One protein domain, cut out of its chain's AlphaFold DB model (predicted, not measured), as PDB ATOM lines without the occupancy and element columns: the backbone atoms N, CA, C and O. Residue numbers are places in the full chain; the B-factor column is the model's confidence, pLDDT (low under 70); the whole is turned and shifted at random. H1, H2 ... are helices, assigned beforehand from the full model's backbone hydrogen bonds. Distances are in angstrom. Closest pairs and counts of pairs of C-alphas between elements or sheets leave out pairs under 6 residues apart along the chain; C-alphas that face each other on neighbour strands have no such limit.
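AT A GLANCE: This is residues 54 to 103 of the 107 residues of a protein of Agrobacterium albertimagni (UniProt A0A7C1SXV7). This is an open, L-shaped chain of helices with no shared core: the long helix H1 makes one arm, and a long extended link followed by the two shorter helices H2 and H3 makes the other. The link folds back from the far end of H1 and then leads away from it, and H2 and H3 follow one another along this second arm, with H3 sticking out at its tip. The printed part has 50 residues with three named helices, in the order H1, H2, H3, and no named strand; the class is all helix. The whole is extended, with a radius of gyration of the C-alphas of 16.0 A, and its outline is flat, spanning 47 by 25 by 13 A.

HOW THE PARTS SIT: H1, residues 54 to 71, comes first and touches no helix. Residues 54 to 59, which belong to H1, stand free. H2, residues 83 to 89, follows after a long link of 11 residues, and H1 and H2 are apart. H3, residues 92 to 102, follows H2 after a tight link of 2 residues. H2 and H3 are close but not clearly touching, with 1 pair of C-alphas within 8 A, those of Asn 87 and Glu 93, 7.8 A apart. The lines of H2 and H3 are about perpendicular, at 77 degrees, and their centres are 15.1 A apart. H1 and H3 are apart. In H1, H2 and H3 every O i to N i+4 pair is within hydrogen-bond range.

IN THESE COORDINATES: H1 begins at Phe 54, with its C-alpha at (31.300, -20.381, -42.312), and ends at His 71, with its C-alpha at (42.052, -22.925, -18.977); its length from first to last C-alpha is 25.8 A. H2 runs from Phe 83 to Leu 89 and measures 9.8 A from first to last C-alpha. H3 runs from Phe 92 to Phe 102, where the C-alpha is at (33.830, 17.708, -38.545), and measures 15.4 A from first to last C-alpha.

THE WHOLE: The two C-alphas farthest apart are those of Glu 70 and Phe 102, at 47.4 A, while the first and last printed C-alphas, those of Phe 54 and Ala 103, are 39.3 A apart. Residues 85 to 91, of which 85 to 89 belong to H2, stand free, and so do residues 93 to 103, of which 93 to 102 belong to H3. The printed part has no cut. The mean pLDDT of the printed part is 96.3, and no printed residue is under 70.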
ATOM      1  N   PHE A  54      32.002 -19.975 -43.531       96.56
ATOM      2  CA  PHE A  54      31.300 -20.381 -42.312       96.56
ATOM      3  C   PHE A  54      31.926 -21.616 -41.653       96.56
ATOM      4  O   PHE A  54      31.932 -21.698 -40.426       96.56
ATOM      5  N   LEU A  55      32.486 -22.554 -42.430       97.50
ATOM      6  CA  LEU A  55      33.189 -23.711 -41.868       97.50
ATOM      7  C   LEU A  55      34.488 -23.286 -41.174       97.50
ATOM      8  O   LEU A  55      34.745 -23.720 -40.050       97.50
ATOM      9  N   ALA A  56      35.272 -22.397 -41.798       97.69
ATOM     10  CA  ALA A  56      36.485 -21.851 -41.188       97.69
ATOM     11  C   ALA A  56      36.167 -21.067 -39.905       97.69
ATOM     12  O   ALA A  56      36.806 -21.275 -38.873       97.69
ATOM     13  N   HIS A  57      35.134 -20.220 -39.944       97.62
ATOM     14  CA  HIS A  57      34.668 -19.477 -38.775       97.62
ATOM     15  C   HIS A  57      34.215 -20.406 -37.644       97.62
ATOM     16  O   HIS A  57      34.662 -20.252 -36.509       97.62
ATOM     17  N   GLY A  58      33.374 -21.399 -37.948       97.94
ATOM     18  CA  GLY A  58      32.889 -22.359 -36.959       97.94
ATOM     19  C   GLY A  58      34.029 -23.110 -36.270       97.94
ATOM     20  O   GLY A  58      34.006 -23.265 -35.050       97.94
ATOM     21  N   HIS A  59      35.058 -23.511 -37.025       97.38
ATOM     22  CA  HIS A  59      36.255 -24.136 -36.462       97.38
ATOM     23  C   HIS A  59      37.023 -23.184 -35.530       97.38
ATOM     24  O   HIS A  59      37.348 -23.563 -34.406       97.38
ATOM     25  N   ALA A  60      37.283 -21.945 -35.962       97.56
ATOM     26  CA  ALA A  60      38.025 -20.961 -35.171       97.56
ATOM     27  C   ALA A  60      37.304 -20.584 -33.865       97.56
ATOM     28  O   ALA A  60      37.913 -20.573 -32.798       97.56
ATOM     29  N   VAL A  61      35.994 -20.330 -33.934       97.69
ATOM     30  CA  VAL A  61      35.179 -19.973 -32.763       97.69
ATOM     31  C   VAL A  61      35.077 -21.137 -31.784       97.69
ATOM     32  O   VAL A  61      35.209 -20.941 -30.577       97.69
ATOM     33  N   ARG A  62      34.881 -22.363 -32.289       98.00
ATOM     34  CA  ARG A  62      34.876 -23.559 -31.445       98.00
ATOM     35  C   ARG A  62      36.202 -23.699 -30.696       98.00
ATOM     36  O   ARG A  62      36.172 -23.880 -29.484       98.00
ATOM     37  N   HIS A  63      37.326 -23.579 -31.400       97.25
ATOM     38  CA  HIS A  63      38.664 -23.669 -30.811       97.25
ATOM     39  C   HIS A  63      38.880 -22.620 -29.711       97.25
ATOM     40  O   HIS A  63      39.289 -22.965 -28.607       97.25
ATOM     41  N   ALA A  64      38.507 -21.361 -29.966       98.00
ATOM     42  CA  ALA A  64      38.627 -20.276 -28.992       98.00
ATOM     43  C   ALA A  64      37.834 -20.531 -27.698       98.00
ATOM     44  O   ALA A  64      38.334 -20.302 -26.597       98.00
ATOM     45  N   TYR A  65      36.597 -21.023 -27.809       98.31
ATOM     46  CA  TYR A  65      35.778 -21.314 -26.630       98.31
ATOM     47  C   TYR A  65      36.189 -22.594 -25.901       98.31
ATOM     48  O   TYR A  65      35.995 -22.676 -24.691       98.31
ATOM     49  N   GLN A  66      36.749 -23.582 -26.604       98.12
ATOM     50  CA  GLN A  66      37.333 -24.761 -25.962       98.12
ATOM     51  C   GLN A  66      38.542 -24.372 -25.109       98.12
ATOM     52  O   GLN A  66      38.594 -24.745 -23.941       98.12
ATOM     53  N   ASP A  67      39.441 -23.548 -25.647       98.31
ATOM     54  CA  ASP A  67      40.596 -23.031 -24.911       98.31
ATOM     55  C   ASP A  67      40.182 -22.275 -23.637       98.31
ATOM     56  O   ASP A  67      40.681 -22.570 -22.551       98.31
ATOM     57  N   LEU A  68      39.193 -21.381 -23.742       98.31
ATOM     58  CA  LEU A  68      38.650 -20.666 -22.586       98.31
ATOM     59  C   LEU A  68      38.028 -21.612 -21.547       98.31
ATOM     60  O   LEU A  68      38.212 -21.410 -20.347       98.31
ATOM     61  N   LEU A  69      37.275 -22.623 -21.991       98.44
ATOM     62  CA  LEU A  69      36.634 -23.596 -21.103       98.44
ATOM     63  C   LEU A  69      37.666 -24.427 -20.330       98.44
ATOM     64  O   LEU A  69      37.459 -24.710 -19.152       98.44
ATOM     65  N   GLU A  70      38.753 -24.825 -20.988       98.25
ATOM     66  CA  GLU A  70      39.795 -25.681 -20.416       98.25
ATOM     67  C   GLU A  70      40.699 -24.929 -19.433       98.25
ATOM     68  O   GLU A  70      41.049 -25.469 -18.382       98.25
ATOM     69  N   HIS A  71      41.050 -23.678 -19.738       98.00
ATOM     70  CA  HIS A  71      42.052 -22.925 -18.977       98.00
ATOM     71  C   HIS A  71      41.457 -21.847 -18.060       98.00
ATOM     72  O   HIS A  71      42.157 -21.318 -17.197       98.00
ATOM     73  N   GLY A  72      40.181 -21.485 -18.236       98.38
ATOM     74  CA  GLY A  72      39.534 -20.374 -17.521       98.38
ATOM     75  C   GLY A  72      40.000 -18.979 -17.966       98.38
ATOM     76  O   GLY A  72      39.541 -17.974 -17.426       98.38
ATOM     77  N   ILE A  73      40.896 -18.913 -18.950       97.00
ATOM     78  CA  ILE A  73      41.427 -17.713 -19.599       97.00
ATOM     79  C   ILE A  73      41.772 -18.068 -21.049       97.00
ATOM     80  O   ILE A  73      42.030 -19.230 -21.346       97.00
ATOM     81  N   THR A  74      41.784 -17.089 -21.949       94.44
ATOM     82  CA  THR A  74      42.304 -17.287 -23.309       94.44
ATOM     83  C   THR A  74      43.824 -17.411 -23.294       94.44
ATOM     84  O   THR A  74      44.498 -16.592 -22.662       94.44
ATOM     85  N   THR A  75      44.360 -18.379 -24.025       96.88
ATOM     86  CA  THR A  75      45.798 -18.623 -24.163       96.88
ATOM     87  C   THR A  75      46.317 -18.219 -25.547       96.88
ATOM     88  O   THR A  75      45.550 -18.008 -26.489       96.88
ATOM     89  N   ASP A  76      47.643 -18.182 -25.704       94.94
ATOM     90  CA  ASP A  76      48.304 -17.962 -27.002       94.94
ATOM     91  C   ASP A  76      48.049 -19.104 -28.014       94.94
ATOM     92  O   ASP A  76      48.423 -19.005 -29.183       94.94
ATOM     93  N   GLY A  77      47.396 -20.196 -27.589       92.94
ATOM     94  CA  GLY A  77      46.953 -21.288 -28.456       92.94
ATOM     95  C   GLY A  77      45.777 -20.923 -29.367       92.94
ATOM     96  O   GLY A  77      45.446 -21.689 -30.277       92.94
ATOM     97  N   VAL A  78      45.147 -19.763 -29.155       95.62
ATOM     98  CA  VAL A  78      44.063 -19.242 -29.991       95.62
ATOM     99  C   VAL A  78      44.594 -18.081 -30.833       95.62
ATOM    100  O   VAL A  78      44.845 -17.000 -30.301       95.62
ATOM    101  N   PRO A  79      44.744 -18.248 -32.159       94.50
ATOM    102  CA  PRO A  79      45.190 -17.157 -33.012       94.50
ATOM    103  C   PRO A  79      44.085 -16.099 -33.123       94.50
ATOM    104  O   PRO A  79      43.066 -16.310 -33.785       94.50
ATOM    105  N   LEU A  80      44.293 -14.952 -32.479       94.81
ATOM    106  CA  LEU A  80      43.413 -13.788 -32.558       94.81
ATOM    107  C   LEU A  80      44.047 -12.695 -33.420       94.81
ATOM    108  O   LEU A  80      45.267 -12.531 -33.449       94.81
ATOM    109  N   TYR A  81      43.208 -11.911 -34.097       94.88
ATOM    110  CA  TYR A  81      43.674 -10.679 -34.726       94.88
ATOM    111  C   TYR A  81      44.201  -9.715 -33.656       94.88
ATOM    112  O   TYR A  81      43.518  -9.497 -32.650       94.88
ATOM    113  N   PRO A  82      45.356  -9.062 -33.876       95.88
ATOM    114  CA  PRO A  82      45.728  -7.903 -33.084       95.88
ATOM    115  C   PRO A  82      44.623  -6.847 -33.178       95.88
ATOM    116  O   PRO A  82      44.166  -6.508 -34.269       95.88
ATOM    117  N   PHE A  83      44.193  -6.310 -32.036       94.69
ATOM    118  CA  PHE A  83      43.036  -5.407 -31.981       94.69
ATOM    119  C   PHE A  83      43.191  -4.183 -32.897       94.69
ATOM    120  O   PHE A  83      42.244  -3.764 -33.557       94.69
ATOM    121  N   LYS A  84      44.411  -3.642 -32.982       95.94
ATOM    122  CA  LYS A  84      44.739  -2.531 -33.881       95.94
ATOM    123  C   LYS A  84      44.506  -2.898 -35.349       95.94
ATOM    124  O   LYS A  84      43.839  -2.149 -36.053       95.94
ATOM    125  N   ASP A  85      45.013  -4.048 -35.781       97.00
ATOM    126  CA  ASP A  85      44.901  -4.502 -37.170       97.00
ATOM    127  C   ASP A  85      43.441  -4.788 -37.529       97.00
ATOM    128  O   ASP A  85      43.001  -4.494 -38.639       97.00
ATOM    129  N   PHE A  86      42.663  -5.295 -36.566       96.88
ATOM    130  CA  PHE A  86      41.229  -5.490 -36.741       96.88
ATOM    131  C   PHE A  86      40.472  -4.163 -36.896       96.88
ATOM    132  O   PHE A  86      39.611  -4.054 -37.762       96.88
ATOM    133  N   ASN A  87      40.819  -3.124 -36.131       96.31
ATOM    134  CA  ASN A  87      40.222  -1.794 -36.301       96.31
ATOM    135  C   ASN A  87      40.543  -1.193 -37.675       96.31
ATOM    136  O   ASN A  87      39.649  -0.654 -38.329       96.31
ATOM    137  N   SER A  88      41.791  -1.318 -38.136       96.12
ATOM    138  CA  SER A  88      42.174  -0.884 -39.486       96.12
ATOM    139  C   SER A  88      41.422  -1.681 -40.560       96.12
ATOM    140  O   SER A  88      40.899  -1.085 -41.498       96.12
ATOM    141  N   LEU A  89      41.267  -3.004 -40.396       96.69
ATOM    142  CA  LEU A  89      40.458  -3.845 -41.291       96.69
ATOM    143  C   LEU A  89      38.994  -3.385 -41.358       96.69
ATOM    144  O   LEU A  89      38.391  -3.410 -42.429       96.69
ATOM    145  N   LEU A  90      38.426  -2.965 -40.227       96.94
ATOM    146  CA  LEU A  90      37.059  -2.450 -40.139       96.94
ATOM    147  C   LEU A  90      36.906  -1.009 -40.660       96.94
ATOM    148  O   LEU A  90      35.785  -0.506 -40.702       96.94
ATOM    149  N   GLY A  91      37.996  -0.342 -41.056       97.12
ATOM    150  CA  GLY A  91      37.956   1.016 -41.603       97.12
ATOM    151  C   GLY A  91      37.805   2.117 -40.550       97.12
ATOM    152  O   GLY A  91      37.351   3.213 -40.868       97.12
ATOM    153  N   PHE A  92      38.190   1.868 -39.291       95.88
ATOM    154  CA  PHE A  92      38.092   2.883 -38.228       95.88
ATOM    155  C   PHE A  92      38.918   4.143 -38.516       95.88
ATOM    156  O   PHE A  92      38.590   5.220 -38.028       95.88
ATOM    157  N   GLU A  93      39.960   4.031 -39.338       95.69
ATOM    158  CA  GLU A  93      40.775   5.173 -39.755       95.69
ATOM    159  C   GLU A  93      39.953   6.221 -40.523       95.69
ATOM    160  O   GLU A  93      40.119   7.419 -40.284       95.69
ATOM    161  N   ASP A  94      39.005   5.785 -41.360       96.06
ATOM    162  CA  ASP A  94      38.090   6.682 -42.075       96.06
ATOM    163  C   ASP A  94      37.111   7.361 -41.111       96.06
ATOM    164  O   ASP A  94      36.803   8.547 -41.264       96.06
ATOM    165  N   VAL A  95      36.664   6.633 -40.082       95.06
ATOM    166  CA  VAL A  95      35.790   7.166 -39.026       95.06
ATOM    167  C   VAL A  95      36.510   8.266 -38.248       95.06
ATOM    168  O   VAL A  95      35.983   9.368 -38.115       95.06
ATOM    169  N   TRP A  96      37.748   8.029 -37.811       94.06
ATOM    170  CA  TRP A  96      38.540   9.039 -37.100       94.06
ATOM    171  C   TRP A  96      38.872  10.249 -37.977       94.06
ATOM    172  O   TRP A  96      38.877  11.386 -37.502       94.06
ATOM    173  N   ALA A  97      39.150  10.029 -39.266       95.44
ATOM    174  CA  ALA A  97      39.384  11.114 -40.212       95.44
ATOM    175  C   ALA A  97      38.127  11.973 -40.406       95.44
ATOM    176  O   ALA A  97      38.221  13.204 -40.449       95.44
ATOM    177  N   PHE A  98      36.957  11.335 -40.484       95.44
ATOM    178  CA  PHE A  98      35.667  12.010 -40.522       95.44
ATOM    179  C   PHE A  98      35.439  12.838 -39.252       95.44
ATOM    180  O   PHE A  98      35.202  14.040 -39.353       95.44
ATOM    181  N   GLU A  99      35.591  12.239 -38.068       95.25
ATOM    182  CA  GLU A  99      35.435  12.932 -36.784       95.25
ATOM    183  C   GLU A  99      36.358  14.144 -36.687       95.25
ATOM    184  O   GLU A  99      35.905  15.245 -36.402       95.25
ATOM    185  N   LYS A 100      37.643  13.994 -37.019       94.50
ATOM    186  CA  LYS A 100      38.603  15.105 -36.981       94.50
ATOM    187  C   LYS A 100      38.230  16.251 -37.924       94.50
ATOM    188  O   LYS A 100      38.506  17.407 -37.617       94.50
ATOM    189  N   LYS A 101      37.654  15.942 -39.087       95.00
ATOM    190  CA  LYS A 101      37.256  16.944 -40.083       95.00
ATOM    191  C   LYS A 101      36.039  17.755 -39.639       95.00
ATOM    192  O   LYS A 101      35.931  18.919 -40.017       95.00
ATOM    193  N   PHE A 102      35.127  17.132 -38.900       93.75
ATOM    194  CA  PHE A 102      33.830  17.708 -38.545       93.75
ATOM    195  C   PHE A 102      33.647  17.936 -37.045       93.75
ATOM    196  O   PHE A 102      32.549  18.290 -36.627       93.75
ATOM    197  N   ALA A 103      34.693  17.747 -36.241       90.00
ATOM    198  CA  ALA A 103      34.664  18.061 -34.825       90.00
ATOM    199  C   ALA A 103      34.326  19.547 -34.647       90.00
ATOM    200  O   ALA A 103      35.067  20.420 -35.109       90.00
TER     201      ALA A 103